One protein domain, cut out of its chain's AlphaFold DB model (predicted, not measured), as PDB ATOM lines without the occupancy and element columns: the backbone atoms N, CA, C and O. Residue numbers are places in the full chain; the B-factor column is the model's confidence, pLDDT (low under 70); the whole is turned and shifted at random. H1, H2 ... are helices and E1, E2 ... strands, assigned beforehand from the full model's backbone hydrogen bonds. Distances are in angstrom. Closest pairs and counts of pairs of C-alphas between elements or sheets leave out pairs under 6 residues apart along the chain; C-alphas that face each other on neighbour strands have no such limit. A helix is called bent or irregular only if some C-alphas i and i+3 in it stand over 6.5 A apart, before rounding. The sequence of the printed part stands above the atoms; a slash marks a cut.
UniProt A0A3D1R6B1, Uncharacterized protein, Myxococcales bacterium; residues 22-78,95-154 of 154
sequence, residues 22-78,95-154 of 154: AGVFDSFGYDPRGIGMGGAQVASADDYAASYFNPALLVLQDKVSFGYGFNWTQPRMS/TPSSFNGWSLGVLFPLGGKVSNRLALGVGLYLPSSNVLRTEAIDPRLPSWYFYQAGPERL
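What this domain is: This is residues 22 to 78 and 95 to 154 of the 154 residues of an uncharacterized protein of Myxococcales bacterium (UniProt A0A3D1R6B1). A long, narrow, twisted wall of three strands, E1, E2 and E3, runs along the domain, with short helices H2, H3 and H4 gathered along it and H1 close to H2; the loop between E2 and E3, with Gly 112, and the stretch after E3, with Arg 140, reach beyond the strands and make the full length. Residues 128 to 154, with no named element, run out beyond one end of the wall and fold back. The printed part has 117 residues, with four named helices, then three named strands; the sheet's order is E1, E2, E3, antiparallel. The class is mixed, with 48 residues in named elements, under half; the whole is loose, radius of gyration of the C-alphas 16.9 A, a rod spanning 59 by 24 by 24 A.

How they stand to each other: Start at H1, residues 25 to 28, which is not on the sheet; its Phe 28 and Ile 35 of H2, residues 32 to 36, have C-alphas 5.8 A apart, close but not clearly touching. H2 only grazes the sheet. H3, residues 50 to 53, also only grazes it, and touches H4, residues 55 to 60, only at the corner, the closest C-alphas being Ala 50 and Leu 58, 6.1 A. H4 is on the sheet at a height of 7.3 A. E1, residues 65 to 73, is antiparallel to E2, residues 99 to 109: look for N 69 and O 103, 2.8 A. E2 forms a hairpin with E3, residues 119 to 127, where N 108 and O 120 are 2.8 A apart. The O i to N i+4 pair of H2 is within hydrogen-bond range; H4 has 0 of 2, but 2 of 3 O i to N i+3 pairs; H1 and H3 are too short for an i+4 pair.

Where its parts are: Find C-alpha 25 at (40.820, -24.353, -22.557), where H1 begins. H4 measures 10.1 A and is irregular, only just: C-alphas 56 and 59 are 6.6 A apart. E1 measures 25.8 A, E2 32.3 A, and E3 26.8 A, ending at C-alpha 127, (34.695, -25.659, -13.221).

The domain as a whole: The C-alphas farthest apart are those of Gly 112 and Arg 140, 60.1 A. Residues 79 to 94 are not printed; C-alphas 78 and 95 are 8.7 A apart across this cut. The link from H2 to H3 is long. Confidence is under 70 at residues 22 to 24, 130 to 134 and 149 to 154.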
ATOM      1  N   ALA A  22      39.256 -16.623 -20.861       47.12
ATOM      2  CA  ALA A  22      40.237 -17.668 -21.111       47.12
ATOM      3  C   ALA A  22      40.662 -18.377 -19.803       47.12
ATOM      4  O   ALA A  22      41.280 -17.771 -18.922       47.12
ATOM      5  N   GLY A  23      40.327 -19.667 -19.674       65.75
ATOM      6  CA  GLY A  23      40.678 -20.553 -18.557       65.75
ATOM      7  C   GLY A  23      40.469 -22.028 -18.927       65.75
ATOM      8  O   GLY A  23      39.569 -22.321 -19.699       65.75
ATOM      9  N   VAL A  24      41.291 -22.954 -18.400       62.66
ATOM     10  CA  VAL A  24      41.402 -24.406 -18.744       62.66
ATOM     11  C   VAL A  24      41.621 -24.724 -20.228       62.66
ATOM     12  O   VAL A  24      42.613 -25.377 -20.557       62.66
ATOM     13  N   PHE A  25      40.742 -24.248 -21.107       72.38
ATOM     14  CA  PHE A  25      40.820 -24.353 -22.557       72.38
ATOM     15  C   PHE A  25      42.218 -23.979 -23.070       72.38
ATOM     16  O   PHE A  25      42.848 -24.791 -23.744       72.38
ATOM     17  N   ASP A  26      42.764 -22.833 -22.660       72.88
ATOM     18  CA  ASP A  26      44.052 -22.338 -23.171       72.88
ATOM     19  C   ASP A  26      45.278 -23.085 -22.634       72.88
ATOM     20  O   ASP A  26      46.337 -23.068 -23.257       72.88
ATOM     21  N   SER A  27      45.166 -23.723 -21.465       76.19
ATOM     22  CA  SER A  27      46.299 -24.421 -20.848       76.19
ATOM     23  C   SER A  27      46.400 -25.872 -21.310       76.19
ATOM     24  O   SER A  27      47.488 -26.334 -21.641       76.19
ATOM     25  N   PHE A  28      45.280 -26.600 -21.309       78.81
ATOM     26  CA  PHE A  28      45.266 -28.044 -21.575       78.81
ATOM     27  C   PHE A  28      44.168 -28.476 -22.552       78.81
ATOM     28  O   PHE A  28      44.153 -29.628 -22.981       78.81
ATOM     29  N   GLY A  29      43.250 -27.580 -22.915       82.31
ATOM     30  CA  GLY A  29      41.980 -27.963 -23.519       82.31
ATOM     31  C   GLY A  29      41.003 -28.493 -22.471       82.31
ATOM     32  O   GLY A  29      41.236 -28.414 -21.265       82.31
ATOM     33  N   TYR A  30      39.880 -29.023 -22.940       84.06
ATOM     34  CA  TYR A  30      38.792 -29.473 -22.072       84.06
ATOM     35  C   TYR A  30      38.446 -30.952 -22.261       84.06
ATOM     36  O   TYR A  30      37.887 -31.547 -21.346       84.06
ATOM     37  N   ASP A  31      38.795 -31.606 -23.366       87.62
ATOM     38  CA  ASP A  31      38.476 -33.021 -23.554       87.62
ATOM     39  C   ASP A  31      39.630 -33.944 -23.082       87.62
ATOM     40  O   ASP A  31      40.807 -33.657 -23.320       87.62
ATOM     41  N   PRO A  32      39.335 -35.093 -22.444       87.62
ATOM     42  CA  PRO A  32      40.374 -36.012 -21.973       87.62
ATOM     43  C   PRO A  32      41.273 -36.575 -23.083       87.62
ATOM     44  O   PRO A  32      42.462 -36.801 -22.855       87.62
ATOM     45  N   ARG A  33      40.733 -36.804 -24.292       88.38
ATOM     46  CA  ARG A  33      41.518 -37.318 -25.424       88.38
ATOM     47  C   ARG A  33      42.535 -36.274 -25.881       88.38
ATOM     48  O   ARG A  33      43.678 -36.616 -26.158       88.38
ATOM     49  N   GLY A  34      42.143 -35.008 -25.955       88.62
ATOM     50  CA  GLY A  34      42.988 -33.894 -26.372       88.62
ATOM     51  C   GLY A  34      44.103 -33.686 -25.379       88.62
ATOM     52  O   GLY A  34      45.263 -33.651 -25.780       88.62
ATOM     53  N   ILE A  35      43.769 -33.703 -24.090       88.56
ATOM     54  CA  ILE A  35      44.749 -33.672 -23.002       88.56
ATOM     55  C   ILE A  35      45.737 -34.844 -23.127       88.56
ATOM     56  O   ILE A  35      46.949 -34.629 -23.100       88.56
ATOM     57  N   GLY A  36      45.248 -36.072 -23.336       88.06
ATOM     58  CA  GLY A  36      46.088 -37.265 -23.503       88.06
ATOM     59  C   GLY A  36      47.008 -37.228 -24.731       88.06
ATOM     60  O   GLY A  36      48.079 -37.829 -24.711       88.06
ATOM     61  N   MET A  37      46.624 -36.492 -25.776       89.94
ATOM     62  CA  MET A  37      47.425 -36.285 -26.989       89.94
ATOM     63  C   MET A  37      48.241 -34.982 -26.965       89.94
ATOM     64  O   MET A  37      48.773 -34.580 -27.998       89.94
ATOM     65  N   GLY A  38      48.322 -34.284 -25.827       87.94
ATOM     66  CA  GLY A  38      49.040 -33.008 -25.730       87.94
ATOM     67  C   GLY A  38      48.466 -31.906 -26.630       87.94
ATOM     68  O   GLY A  38      49.211 -31.078 -27.143       87.94
ATOM     69  N   GLY A  39      47.154 -31.923 -26.875       86.69
ATOM     70  CA  GLY A  39      46.447 -30.966 -27.730       86.69
ATOM     71  C   GLY A  39      46.500 -31.276 -29.231       86.69
ATOM     72  O   GLY A  39      46.027 -30.471 -30.034       86.69
ATOM     73  N   ALA A  40      47.039 -32.427 -29.646       89.25
ATOM     74  CA  ALA A  40      47.194 -32.791 -31.057       89.25
ATOM     75  C   ALA A  40      45.877 -33.249 -31.727       89.25
ATOM     76  O   ALA A  40      45.755 -34.388 -32.170       89.25
ATOM     77  N   GLN A  41      44.877 -32.362 -31.811       88.94
ATOM     78  CA  GLN A  41      43.544 -32.661 -32.367       88.94
ATOM     79  C   GLN A  41      43.159 -31.867 -33.620       88.94
ATOM     80  O   GLN A  41      42.078 -32.068 -34.156       88.94
ATOM     81  N   VAL A  42      44.041 -31.020 -34.159       89.38
ATOM     82  CA  VAL A  42      43.712 -30.150 -35.309       89.38
ATOM     83  C   VAL A  42      43.237 -30.908 -36.563       89.38
ATOM     84  O   VAL A  42      42.536 -30.334 -37.393       89.38
ATOM     85  N   ALA A  43      43.609 -32.186 -36.701       89.06
ATOM     86  CA  ALA A  43      43.220 -33.073 -37.801       89.06
ATOM     87  C   ALA A  43      42.361 -34.277 -37.354       89.06
ATOM     88  O   ALA A  43      42.104 -35.165 -38.161       89.06
ATOM     89  N   SER A  44      41.930 -34.329 -36.088       83.25
ATOM     90  CA  SER A  44      41.035 -35.371 -35.561       83.25
ATOM     91  C   SER A  44      39.639 -34.783 -35.375       83.25
ATOM     92  O   SER A  44      39.472 -33.700 -34.819       83.25
ATOM     93  N   ALA A  45      38.636 -35.489 -35.890       73.38
ATOM     94  CA  ALA A  45      37.265 -34.998 -35.993       73.38
ATOM     95  C   ALA A  45      36.280 -35.770 -35.110       73.38
ATOM     96  O   ALA A  45      35.080 -35.591 -35.271       73.38
ATOM     97  N   ASP A  46      36.753 -36.678 -34.260       82.12
ATOM     98  CA  ASP A  46      35.979 -37.869 -33.882       82.12
ATOM     99  C   ASP A  46      34.810 -37.602 -32.910       82.12
ATOM    100  O   ASP A  46      34.005 -38.494 -32.645       82.12
ATOM    101  N   ASP A  47      34.685 -36.384 -32.372       88.31
ATOM    102  CA  ASP A  47      33.614 -35.997 -31.452       88.31
ATOM    103  C   ASP A  47      33.436 -34.468 -31.317       88.31
ATOM    104  O   ASP A  47      33.943 -33.662 -32.101       88.31
ATOM    105  N   TYR A  48      32.690 -34.069 -30.284       89.38
ATOM    106  CA  TYR A  48      32.416 -32.684 -29.917       89.38
ATOM    107  C   TYR A  48      33.672 -31.823 -29.703       89.38
ATOM    108  O   TYR A  48      33.564 -30.603 -29.830       89.38
ATOM    109  N   ALA A  49      34.847 -32.398 -29.419       89.38
ATOM    110  CA  ALA A  49      36.083 -31.640 -29.219       89.38
ATOM    111  C   ALA A  49      36.519 -30.887 -30.487       89.38
ATOM    112  O   ALA A  49      37.147 -29.830 -30.397       89.38
ATOM    113  N   ALA A  50      36.095 -31.343 -31.673       90.94
ATOM    114  CA  ALA A  50      36.308 -30.618 -32.925       90.94
ATOM    115  C   ALA A  50      35.707 -29.198 -32.895       90.94
ATOM    116  O   ALA A  50      36.241 -28.306 -33.545       90.94
ATOM    117  N   SER A  51      34.664 -28.943 -32.090       89.19
ATOM    118  CA  SER A  51      34.113 -27.588 -31.905       89.19
ATOM    119  C   SER A  51      35.111 -26.591 -31.297       89.19
ATOM    120  O   SER A  51      34.960 -25.391 -31.502       89.19
ATOM    121  N   TYR A  52      36.139 -27.080 -30.600       88.06
ATOM    122  CA  TYR A  52      37.217 -26.281 -30.023       88.06
ATOM    123  C   TYR A  52      38.498 -26.333 -30.862       88.06
ATOM    124  O   TYR A  52      39.070 -25.292 -31.168       88.06
ATOM    125  N   PHE A  53      38.949 -27.528 -31.265       88.56
ATOM    126  CA  PHE A  53      40.243 -27.678 -31.946       88.56
ATOM    127  C   PHE A  53      40.204 -27.326 -33.434       88.56
ATOM    128  O   PHE A  53      41.164 -26.754 -33.947       88.56
ATOM    129  N   ASN A  54      39.133 -27.694 -34.147       91.44
ATOM    130  CA  ASN A  54      38.969 -27.383 -35.566       91.44
ATOM    131  C   ASN A  54      37.500 -27.544 -36.013       91.44
ATOM    132  O   ASN A  54      37.103 -28.619 -36.481       91.44
ATOM    133  N   PRO A  55      36.685 -26.473 -35.938       91.38
ATOM    134  CA  PRO A  55      35.265 -26.538 -36.284       91.38
ATOM    135  C   PRO A  55      34.989 -26.962 -37.732       91.38
ATOM    136  O   PRO A  55      33.913 -27.482 -38.026       91.38
ATOM    137  N   ALA A  56      35.954 -26.789 -38.645       90.56
ATOM    138  CA  ALA A  56      35.810 -27.215 -40.035       90.56
ATOM    139  C   ALA A  56      35.721 -28.743 -40.179       90.56
ATOM    140  O   ALA A  56      35.204 -29.230 -41.181       90.56
ATOM    141  N   LEU A  57      36.178 -29.506 -39.183       91.94
ATOM    142  CA  LEU A  57      36.088 -30.965 -39.186       91.94
ATOM    143  C   LEU A  57      34.709 -31.493 -38.773       91.94
ATOM    144  O   LEU A  57      34.412 -32.655 -39.036       91.94
ATOM    145  N   LEU A  58      33.837 -30.659 -38.188       91.56
ATOM    146  CA  LEU A  58      32.506 -31.085 -37.733       91.56
ATOM    147  C   LEU A  58      31.660 -31.676 -38.872       91.56
ATOM    148  O   LEU A  58      30.878 -32.594 -38.649       91.56
ATOM    149  N   VAL A  59      31.823 -31.171 -40.100       92.19
ATOM    150  CA  VAL A  59      31.067 -31.640 -41.276       92.19
ATOM    151  C   VAL A  59      31.529 -33.000 -41.804       92.19
ATOM    152  O   VAL A  59      30.854 -33.566 -42.661       92.19
ATOM    153  N   LEU A  60      32.666 -33.515 -41.322       90.94
ATOM    154  CA  LEU A  60      33.174 -34.842 -41.679       90.94
ATOM    155  C   LEU A  60      32.513 -35.961 -40.863       90.94
ATOM    156  O   LEU A  60      32.654 -37.128 -41.219       90.94
ATOM    157  N   GLN A  61      31.793 -35.614 -39.792       89.00
ATOM    158  CA  GLN A  61      31.077 -36.573 -38.960       89.00
ATOM    159  C   GLN A  61      29.717 -36.933 -39.554       89.00
ATOM    160  O   GLN A  61      28.962 -36.074 -40.011       89.00
ATOM    161  N   ASP A  62      29.388 -38.220 -39.504       88.94
ATOM    162  CA  ASP A  62      28.147 -38.792 -40.034       88.94
ATOM    163  C   ASP A  62      27.129 -39.141 -38.934       88.94
ATOM    164  O   ASP A  62      25.958 -39.397 -39.223       88.94
ATOM    165  N   LYS A  63      27.554 -39.128 -37.665       90.50
ATOM    166  CA  LYS A  63      26.753 -39.539 -36.505       90.50
ATOM    167  C   LYS A  63      26.707 -38.465 -35.429       90.50
ATOM    168  O   LYS A  63      27.637 -37.684 -35.247       90.50
ATOM    169  N   VAL A  64      25.608 -38.472 -34.677       93.12
ATOM    170  CA  VAL A  64      25.511 -37.708 -33.431       93.12
ATOM    171  C   VAL A  64      26.516 -38.285 -32.437       93.12
ATOM    172  O   VAL A  64      26.522 -39.494 -32.203       93.12
ATOM    173  N   SER A  65      27.341 -37.425 -31.846       92.94
ATOM    174  CA  SER A  65      28.317 -37.801 -30.822       92.94
ATOM    175  C   SER A  65      28.036 -37.025 -29.543       92.94
ATOM    176  O   SER A  65      27.731 -35.835 -29.588       92.94
ATOM    177  N   PHE A  66      28.120 -37.698 -28.403       93.56
ATOM    178  CA  PHE A  66      28.031 -37.095 -27.080       93.56
ATOM    179  C   PHE A  66      29.211 -37.586 -26.255       93.56
ATOM    180  O   PHE A  66      29.552 -38.768 -26.305       93.56
ATOM    181  N   GLY A  67      29.796 -36.703 -25.457       91.81
ATOM    182  CA  GLY A  67      30.804 -37.110 -24.498       91.81
ATOM    183  C   GLY A  67      30.825 -36.239 -23.261       91.81
ATOM    184  O   GLY A  67      30.331 -35.112 -23.236       91.81
ATOM    185  N   TYR A  68      31.406 -36.812 -22.215       93.12
ATOM    186  CA  TYR A  68      31.640 -36.147 -20.951       93.12
ATOM    187  C   TYR A  68      33.004 -36.558 -20.393       93.12
ATOM    188  O   TYR A  68      33.545 -37.604 -20.753       93.12
ATOM    189  N   GLY A  69      33.567 -35.739 -19.514       90.56
ATOM    190  CA  GLY A  69      34.849 -35.996 -18.876       90.56
ATOM    191  C   GLY A  69      34.992 -35.225 -17.575       90.56
ATOM    192  O   GLY A  69      34.253 -34.279 -17.319       90.56
ATOM    193  N   PHE A  70      35.953 -35.632 -16.754       90.75
ATOM    194  CA  PHE A  70      36.369 -34.900 -15.565       90.75
ATOM    195  C   PHE A  70      37.875 -34.684 -15.634       90.75
ATOM    196  O   PHE A  70      38.624 -35.627 -15.891       90.75
ATOM    197  N   ASN A  71      38.306 -33.454 -15.380       87.31
ATOM    198  CA  ASN A  71      39.706 -33.066 -15.397       87.31
ATOM    199  C   ASN A  71      40.122 -32.576 -14.014       87.31
ATOM    200  O   ASN A  71      39.402 -31.804 -13.382       87.31
ATOM    201  N   TRP A  72      41.314 -32.983 -13.580       88.19
ATOM    202  CA  TRP A  72      41.998 -32.458 -12.401       88.19
ATOM    203  C   TRP A  72      43.403 -32.039 -12.807       88.19
ATOM    204  O   TRP A  72      44.190 -32.859 -13.280       88.19
ATOM    205  N   THR A  73      43.760 -30.788 -12.526       84.69
ATOM    206  CA  THR A  73      45.111 -30.270 -12.733       84.69
ATOM    207  C   THR A  73      45.674 -29.684 -11.443       84.69
ATOM    208  O   THR A  73      45.054 -28.839 -10.798       84.69
ATOM    209  N   GLN A  74      46.882 -30.122 -11.081       86.50
ATOM    210  CA  GLN A  74      47.647 -29.605  -9.948       86.50
ATOM    211  C   GLN A  74      49.008 -29.084 -10.437       86.50
ATOM    212  O   GLN A  74      49.930 -29.882 -10.633       86.50
ATOM    213  N   PRO A  75      49.159 -27.763 -10.632       83.50
ATOM    214  CA  PRO A  75      50.436 -27.176 -11.016       83.50
ATOM    215  C   PRO A  75      51.496 -27.382  -9.924       83.50
ATOM    216  O   PRO A  75      51.244 -27.154  -8.742       83.50
ATOM    217  N   ARG A  76      52.707 -27.796 -10.316       87.06
ATOM    218  CA  ARG A  76      53.888 -27.846  -9.439       87.06
ATOM    219  C   ARG A  76      55.014 -27.079 -10.105       87.06
ATOM    220  O   ARG A  76      55.577 -27.545 -11.090       87.06
ATOM    221  N   MET A  77      55.303 -25.889  -9.590       85.25
ATOM    222  CA  MET A  77      56.230 -24.956 -10.223       85.25
ATOM    223  C   MET A  77      57.230 -24.414  -9.209       85.25
ATOM    224  O   MET A  77      56.930 -24.290  -8.024       85.25
ATOM    225  N   SER A  78      58.443 -24.128  -9.676       87.06
ATOM    226  CA  SER A  78      59.535 -23.641  -8.836       87.06
ATOM    227  C   SER A  78      60.395 -22.660  -9.614       87.06
ATOM    228  O   SER A  78      60.623 -22.855 -10.808       87.06
ATOM    229  N   THR A  95      51.877 -19.671  -5.872       80.06
ATOM    230  CA  THR A  95      51.638 -20.949  -6.550       80.06
ATOM    231  C   THR A  95      50.225 -20.937  -7.119       80.06
ATOM    232  O   THR A  95      49.285 -20.707  -6.362       80.06
ATOM    233  N   PRO A  96      50.037 -21.213  -8.419       80.00
ATOM    234  CA  PRO A  96      48.709 -21.240  -9.003       80.00
ATOM    235  C   PRO A  96      47.842 -22.312  -8.365       80.00
ATOM    236  O   PRO A  96      48.295 -23.433  -8.116       80.00
ATOM    237  N   SER A  97      46.583 -21.963  -8.121       78.62
ATOM    238  CA  SER A  97      45.605 -22.887  -7.567       78.62
ATOM    239  C   SER A  97      45.408 -24.092  -8.485       78.62
ATOM    240  O   SER A  97      45.324 -23.944  -9.708       78.62
ATOM    241  N   SER A  98      45.242 -25.274  -7.894       81.75
ATOM    242  CA  SER A  98      44.700 -26.427  -8.613       81.75
ATOM    243  C   SER A  98      43.322 -26.093  -9.180       81.75
ATOM    244  O   SER A  98      42.533 -25.384  -8.551       81.75
ATOM    245  N   PHE A  99      43.003 -26.657 -10.337       80.38
ATOM    246  CA  PHE A  99      41.689 -26.513 -10.948       80.38
ATOM    247  C   PHE A  99      41.170 -27.868 -11.396       80.38
ATOM    248  O   PHE A  99      41.924 -28.776 -11.746       80.38
ATOM    249  N   ASN A 100      39.858 -28.016 -11.323       86.38
ATOM    250  CA  ASN A 100      39.171 -29.222 -11.725       86.38
ATOM    251  C   ASN A 100      37.782 -28.873 -12.241       86.38
ATOM    252  O   ASN A 100      37.237 -27.816 -11.917       86.38
ATOM    253  N   GLY A 101      37.221 -29.754 -13.057       88.00
ATOM    254  CA  GLY A 101      35.931 -29.492 -13.667       88.00
ATOM    255  C   GLY A 101      35.478 -30.591 -14.600       88.00
ATOM    256  O   GLY A 101      36.234 -31.503 -14.945       88.00
ATOM    257  N   TRP A 102      34.220 -30.474 -14.988       90.00
ATOM    258  CA  TRP A 102      33.549 -31.385 -15.893       90.00
ATOM    259  C   TRP A 102      33.545 -30.824 -17.300       90.00
ATOM    260  O   TRP A 102      33.294 -29.641 -17.506       90.00
ATOM    261  N   SER A 103      33.751 -31.695 -18.268       90.31
ATOM    262  CA  SER A 103      33.611 -31.386 -19.681       90.31
ATOM    263  C   SER A 103      32.421 -32.141 -20.221       90.31
ATOM    264  O   SER A 103      32.230 -33.308 -19.894       90.31
ATOM    265  N   LEU A 104      31.614 -31.475 -21.027       92.81
ATOM    266  CA  LEU A 104      30.435 -32.028 -21.672       92.81
ATOM    267  C   LEU A 104      30.436 -31.541 -23.111       92.81
ATOM    268  O   LEU A 104      30.802 -30.399 -23.385       92.81
ATOM    269  N   GLY A 105      29.967 -32.361 -24.035       93.19
ATOM    270  CA  GLY A 105      29.698 -31.852 -25.361       93.19
ATOM    271  C   GLY A 105      28.902 -32.787 -26.232       93.19
ATOM    272  O   GLY A 105      28.755 -33.981 -25.967       93.19
ATOM    273  N   VAL A 106      28.356 -32.186 -27.274       94.81
ATOM    274  CA  VAL A 106      27.510 -32.841 -28.255       94.81
ATOM    275  C   VAL A 106      27.863 -32.337 -29.646       94.81
ATOM    276  O   VAL A 106      28.149 -31.156 -29.845       94.81
ATOM    277  N   LEU A 107      27.827 -33.242 -30.612       94.19
ATOM    278  CA  LEU A 107      27.962 -32.973 -32.033       94.19
ATOM    279  C   LEU A 107      26.718 -33.506 -32.733       94.19
ATOM    280  O   LEU A 107      26.329 -34.656 -32.539       94.19
ATOM    281  N   PHE A 108      26.103 -32.662 -33.552       94.25
ATOM    282  CA  PHE A 108      24.915 -32.967 -34.327       94.25
ATOM    283  C   PHE A 108      25.168 -32.678 -35.819       94.25
ATOM    284  O   PHE A 108      25.102 -31.514 -36.238       94.25
ATOM    285  N   PRO A 109      25.469 -33.701 -36.643       91.75
ATOM    286  CA  PRO A 109      25.585 -33.512 -38.081       91.75
ATOM    287  C   PRO A 109      24.187 -33.321 -38.678       91.75
ATOM    288  O   PRO A 109      23.260 -34.081 -38.389       91.75
ATOM    289  N   LEU A 110      23.997 -32.282 -39.495       89.25
ATOM    290  CA  LEU A 110      22.687 -32.005 -40.082       89.25
ATOM    291  C   LEU A 110      22.474 -32.856 -41.335       89.25
ATOM    292  O   LEU A 110      23.241 -32.788 -42.292       89.25
ATOM    293  N   GLY A 111      21.393 -33.635 -41.343       86.38
ATOM    294  CA  GLY A 111      21.020 -34.481 -42.476       86.38
ATOM    295  C   GLY A 111      20.302 -33.745 -43.617       86.38
ATOM    296  O   GLY A 111      20.074 -32.532 -43.608       86.38
ATOM    297  N   GLY A 112      19.882 -34.513 -44.625       88.19
ATOM    298  CA  GLY A 112      19.065 -34.019 -45.737       88.19
ATOM    299  C   GLY A 112      19.844 -33.145 -46.725       88.19
ATOM    300  O   GLY A 112      20.954 -33.476 -47.127       88.19
ATOM    301  N   LYS A 113      19.262 -32.012 -47.148       88.25
ATOM    302  CA  LYS A 113      19.831 -31.130 -48.196       88.25
ATOM    303  C   LYS A 113      21.147 -30.442 -47.808       88.25
ATOM    304  O   LYS A 113      21.799 -29.851 -48.667       88.25
ATOM    305  N   VAL A 114      21.503 -30.483 -46.527       89.38
ATOM    306  CA  VAL A 114      22.718 -29.877 -45.965       89.38
ATOM    307  C   VAL A 114      23.704 -30.923 -45.438       89.38
ATOM    308  O   VAL A 114      24.683 -30.550 -44.794       89.38
ATOM    309  N   SER A 115      23.481 -32.206 -45.750       88.50
ATOM    310  CA  SER A 115      24.406 -33.287 -45.397       88.50
ATOM    311  C   SER A 115      25.818 -32.948 -45.862       88.50
ATOM    312  O   SER A 115      26.010 -32.507 -46.997       88.50
ATOM    313  N   ASN A 116      26.791 -33.137 -44.971       87.44
ATOM    314  CA  ASN A 116      28.219 -32.878 -45.195       87.44
ATOM    315  C   ASN A 116      28.545 -31.407 -45.523       87.44
ATOM    316  O   ASN A 116      29.631 -31.102 -46.009       87.44
ATOM    317  N   ARG A 117      27.598 -30.485 -45.307       90.12
ATOM    318  CA  ARG A 117      27.781 -29.039 -45.519       90.12
ATOM    319  C   ARG A 117      27.614 -28.241 -44.240       90.12
ATOM    320  O   ARG A 117      28.180 -27.160 -44.130       90.12
ATOM    321  N   LEU A 118      26.813 -28.747 -43.306       91.94
ATOM    322  CA  LEU A 118      26.562 -28.091 -42.034       91.94
ATOM    323  C   LEU A 118      26.505 -29.129 -40.914       91.94
ATOM    324  O   LEU A 118      25.839 -30.155 -41.025       91.94
ATOM    325  N   ALA A 119      27.192 -28.833 -39.823       92.94
ATOM    326  CA  ALA A 119      27.164 -29.598 -38.589       92.94
ATOM    327  C   ALA A 119      27.239 -28.614 -37.422       92.94
ATOM    328  O   ALA A 119      27.801 -27.526 -37.558       92.94
ATOM    329  N   LEU A 120      26.644 -28.985 -36.293       93.62
ATOM    330  CA  LEU A 120      26.684 -28.195 -35.067       93.62
ATOM    331  C   LEU A 120      27.461 -28.973 -34.013       93.62
ATOM    332  O   LEU A 120      27.240 -30.166 -33.837       93.62
ATOM    333  N   GLY A 121      28.357 -28.297 -33.307       91.50
ATOM    334  CA  GLY A 121      29.087 -28.854 -32.177       91.50
ATOM    335  C   GLY A 121      29.051 -27.863 -31.028       91.50
ATOM    336  O   GLY A 121      29.237 -26.668 -31.246       91.50
ATOM    337  N   VAL A 122      28.784 -28.354 -29.823       92.38
ATOM    338  CA  VAL A 122      28.803 -27.551 -28.599       92.38
ATOM    339  C   VAL A 122      29.629 -28.290 -27.558       92.38
ATOM    340  O   VAL A 122      29.348 -29.447 -27.244       92.38
ATOM    341  N   GLY A 123      30.639 -27.608 -27.023       89.31
ATOM    342  CA  GLY A 123      31.434 -28.037 -25.882       89.31
ATOM    343  C   GLY A 123      31.237 -27.090 -24.704       89.31
ATOM    344  O   GLY A 123      31.159 -25.878 -24.882       89.31
ATOM    345  N   LEU A 124      31.150 -27.647 -23.502       88.44
ATOM    346  CA  LEU A 124      30.996 -26.922 -22.250       88.44
ATOM    347  C   LEU A 124      32.027 -27.442 -21.250       88.44
ATOM    348  O   LEU A 124      32.198 -28.653 -21.104       88.44
ATOM    349  N   TYR A 125      32.674 -26.521 -20.540       86.06
ATOM    350  CA  TYR A 125      33.496 -26.826 -19.375       86.06
ATOM    351  C   TYR A 125      32.871 -26.178 -18.141       86.06
ATOM    352  O   TYR A 125      32.593 -24.980 -18.131       86.06
ATOM    353  N   LEU A 126      32.636 -26.982 -17.111       87.69
ATOM    354  CA  LEU A 126      32.043 -26.581 -15.845       87.69
ATOM    355  C   LEU A 126      33.108 -26.712 -14.750       87.69
ATOM    356  O   LEU A 126      33.380 -27.834 -14.308       87.69
ATOM    357  N   PRO A 127      33.735 -25.606 -14.312       82.56
ATOM    358  CA  PRO A 127      34.695 -25.659 -13.221       82.56
ATOM    359  C   PRO A 127      33.996 -26.054 -11.915       82.56
ATOM    360  O   PRO A 127      32.937 -25.531 -11.574       82.56
ATOM    361  N   SER A 128      34.607 -26.974 -11.173       84.69
ATOM    362  CA  SER A 128      34.051 -27.533  -9.934       84.69
ATOM    363  C   SER A 128      34.579 -26.843  -8.671       84.69
ATOM    364  O   SER A 128      33.963 -26.964  -7.616       84.69
ATOM    365  N   SER A 129      35.705 -26.124  -8.750       75.56
ATOM    366  CA  SER A 129      36.292 -25.414  -7.603       75.56
ATOM    367  C   SER A 129      36.045 -23.906  -7.625       75.56
ATOM    368  O   SER A 129      35.588 -23.355  -6.630       75.56
ATOM    369  N   ASN A 130      36.327 -23.239  -8.748       69.38
ATOM    370  CA  ASN A 130      36.295 -21.779  -8.857       69.38
ATOM    371  C   ASN A 130      35.517 -21.363 -10.113       69.38
ATOM    372  O   ASN A 130      35.954 -21.656 -11.223       69.38
ATOM    373  N   VAL A 131      34.386 -20.672  -9.946       65.69
ATOM    374  CA  VAL A 131      33.572 -20.163 -11.071       65.69
ATOM    375  C   VAL A 131      34.176 -18.889 -11.668       65.69
ATOM    376  O   VAL A 131      34.173 -18.705 -12.879       65.69
ATOM    377  N   LEU A 132      34.726 -18.028 -10.813       64.94
ATOM    378  CA  LEU A 132      35.448 -16.815 -11.179       64.94
ATOM    379  C   LEU A 132      36.820 -16.881 -10.524       64.94
ATOM    380  O   LEU A 132      36.925 -17.163  -9.327       64.94
ATOM    381  N   ARG A 133      37.870 -16.638 -11.307       68.12
ATOM    382  CA  ARG A 133      39.236 -16.571 -10.801       68.12
ATOM    383  C   ARG A 133      39.758 -15.164 -11.028       68.12
ATOM    384  O   ARG A 133      39.835 -14.707 -12.160       68.12
ATOM    385  N   THR A 134      40.096 -14.496  -9.936       68.56
ATOM    386  CA  THR A 134      40.682 -13.157  -9.941       68.56
ATOM    387  C   THR A 134      41.937 -13.209  -9.092       68.56
ATOM    388  O   THR A 134      41.845 -13.475  -7.893       68.56
ATOM    389  N   GLU A 135      43.094 -12.976  -9.695       70.56
ATOM    390  CA  GLU A 135      44.362 -12.931  -8.972       70.56
ATOM    391  C   GLU A 135      44.983 -11.543  -9.124       70.56
ATOM    392  O   GLU A 135      45.090 -10.998 -10.223       70.56
ATOM    393  N   ALA A 136      45.384 -10.952  -7.998       72.12
ATOM    394  CA  ALA A 136      46.140  -9.709  -7.992       72.12
ATOM    395  C   ALA A 136      47.627 -10.051  -8.129       72.12
ATOM    396  O   ALA A 136      48.291 -10.383  -7.151       72.12
ATOM    397  N   ILE A 137      48.143  -9.995  -9.357       74.25
ATOM    398  CA  ILE A 137      49.551 -10.292  -9.629       74.25
ATOM    399  C   ILE A 137      50.413  -9.135  -9.105       74.25
ATOM    400  O   ILE A 137      50.291  -8.005  -9.579       74.25
ATOM    401  N   ASP A 138      51.307  -9.407  -8.147       78.19
ATOM    402  CA  ASP A 138      52.332  -8.442  -7.731       78.19
ATOM    403  C   ASP A 138      53.413  -8.347  -8.826       78.19
ATOM    404  O   ASP A 138      54.137  -9.322  -9.049       78.19
ATOM    405  N   PRO A 139      53.584  -7.189  -9.492       78.50
ATOM    406  CA  PRO A 139      54.565  -7.028 -10.565       78.50
ATOM    407  C   PRO A 139      56.023  -7.146 -10.092       78.50
ATOM    408  O   PRO A 139      56.935  -7.194 -10.916       78.50
ATOM    409  N   ARG A 140      56.277  -7.159  -8.777       81.00
ATOM    410  CA  ARG A 140      57.616  -7.324  -8.192       81.00
ATOM    411  C   ARG A 140      58.002  -8.788  -7.987       81.00
ATOM    412  O   ARG A 140      59.153  -9.059  -7.643       81.00
ATOM    413  N   LEU A 141      57.061  -9.717  -8.149       83.50
ATOM    414  CA  LEU A 141      57.284 -11.152  -8.011       83.50
ATOM    415  C   LEU A 141      57.262 -11.822  -9.391       83.50
ATOM    416  O   LEU A 141      56.529 -11.383 -10.276       83.50
ATOM    417  N   PRO A 142      58.027 -12.910  -9.599       83.31
ATOM    418  CA  PRO A 142      57.828 -13.753 -10.769       83.31
ATOM    419  C   PRO A 142      56.377 -14.255 -10.825       83.31
ATOM    420  O   PRO A 142      55.806 -14.617  -9.795       83.31
ATOM    421  N   SER A 143      55.789 -14.304 -12.020       82.81
ATOM    422  CA  SER A 143      54.413 -14.759 -12.230       82.81
ATOM    423  C   SER A 143      54.358 -15.939 -13.201       82.81
ATOM    424  O   SER A 143      55.214 -16.114 -14.070       82.81
ATOM    425  N   TRP A 144      53.328 -16.768 -13.056       83.00
ATOM    426  CA  TRP A 144      53.037 -17.887 -13.944       83.00
ATOM    427  C   TRP A 144      51.949 -17.472 -14.925       83.00
ATOM    428  O   TRP A 144      50.819 -17.941 -14.837       83.00
ATOM    429  N   TYR A 145      52.291 -16.588 -15.862       77.75
ATOM    430  CA  TYR A 145      51.337 -15.932 -16.767       77.75
ATOM    431  C   TYR A 145      50.297 -16.877 -17.403       77.75
ATOM    432  O   TYR A 145      49.105 -16.580 -17.427       77.75
ATOM    433  N   PHE A 146      50.702 -18.053 -17.891       77.88
ATOM    434  CA  PHE A 146      49.765 -19.018 -18.492       77.88
ATOM    435  C   PHE A 146      48.864 -19.742 -17.483       77.88
ATOM    436  O   PHE A 146      47.794 -20.204 -17.855       77.88
ATOM    437  N   TYR A 147      49.265 -19.814 -16.214       78.75
ATOM    438  CA  TYR A 147      48.573 -20.568 -15.169       78.75
ATOM    439  C   TYR A 147      47.890 -19.677 -14.127       78.75
ATOM    440  O   TYR A 147      47.254 -20.208 -13.219       78.75
ATOM    441  N   GLN A 148      47.992 -18.352 -14.232       77.25
ATOM    442  CA  GLN A 148      47.375 -17.371 -13.330       77.25
ATOM    443  C   GLN A 148      46.223 -16.621 -14.005       77.25
ATOM    444  O   GLN A 148      46.169 -16.518 -15.230       77.25
ATOM    445  N   ALA A 149      45.276 -16.134 -13.206       68.19
ATOM    446  CA  ALA A 149      44.129 -15.374 -13.703       68.19
ATOM    447  C   ALA A 149      44.398 -13.869 -13.598       68.19
ATOM    448  O   ALA A 149      44.003 -13.225 -12.625       68.19
ATOM    449  N   GLY A 150      45.119 -13.337 -14.588       60.59
ATOM    450  CA  GLY A 150      45.413 -11.911 -14.693       60.59
ATOM    451  C   GLY A 150      44.174 -11.067 -15.036       60.59
ATOM    452  O   GLY A 150      43.223 -11.581 -15.630       60.59
ATOM    453  N   PRO A 151      44.174  -9.769 -14.685       54.91
ATOM    454  CA  PRO A 151      43.063  -8.852 -14.943       54.91
ATOM    455  C   PRO A 151      42.768  -8.642 -16.434       54.91
ATOM    456  O   PRO A 151      41.643  -8.294 -16.771       54.91
ATOM    457  N   GLU A 152      43.721  -8.898 -17.338       55.47
ATOM    458  CA  GLU A 152      43.470  -8.903 -18.786       55.47
ATOM    459  C   GLU A 152      42.581 -10.064 -19.276       55.47
ATOM    460  O   GLU A 152      42.242 -10.110 -20.457       55.47
ATOM    461  N   ARG A 153      42.224 -11.014 -18.400       54.16
ATOM    462  CA  ARG A 153      41.420 -12.204 -18.730       54.16
ATOM    463  C   ARG A 153      39.970 -12.143 -18.227       54.16
ATOM    464  O   ARG A 153      39.287 -13.169 -18.279       54.16
ATOM    465  N   LEU A 154      39.524 -10.981 -17.734       44.69
ATOM    466  CA  LEU A 154      38.166 -10.706 -17.239       44.69
ATOM    467  C   LEU A 154      37.316  -9.940 -18.257       44.69
ATOM    468  O   LEU A 154      37.865  -9.037 -18.927       44.69
TER     469      LEU A 154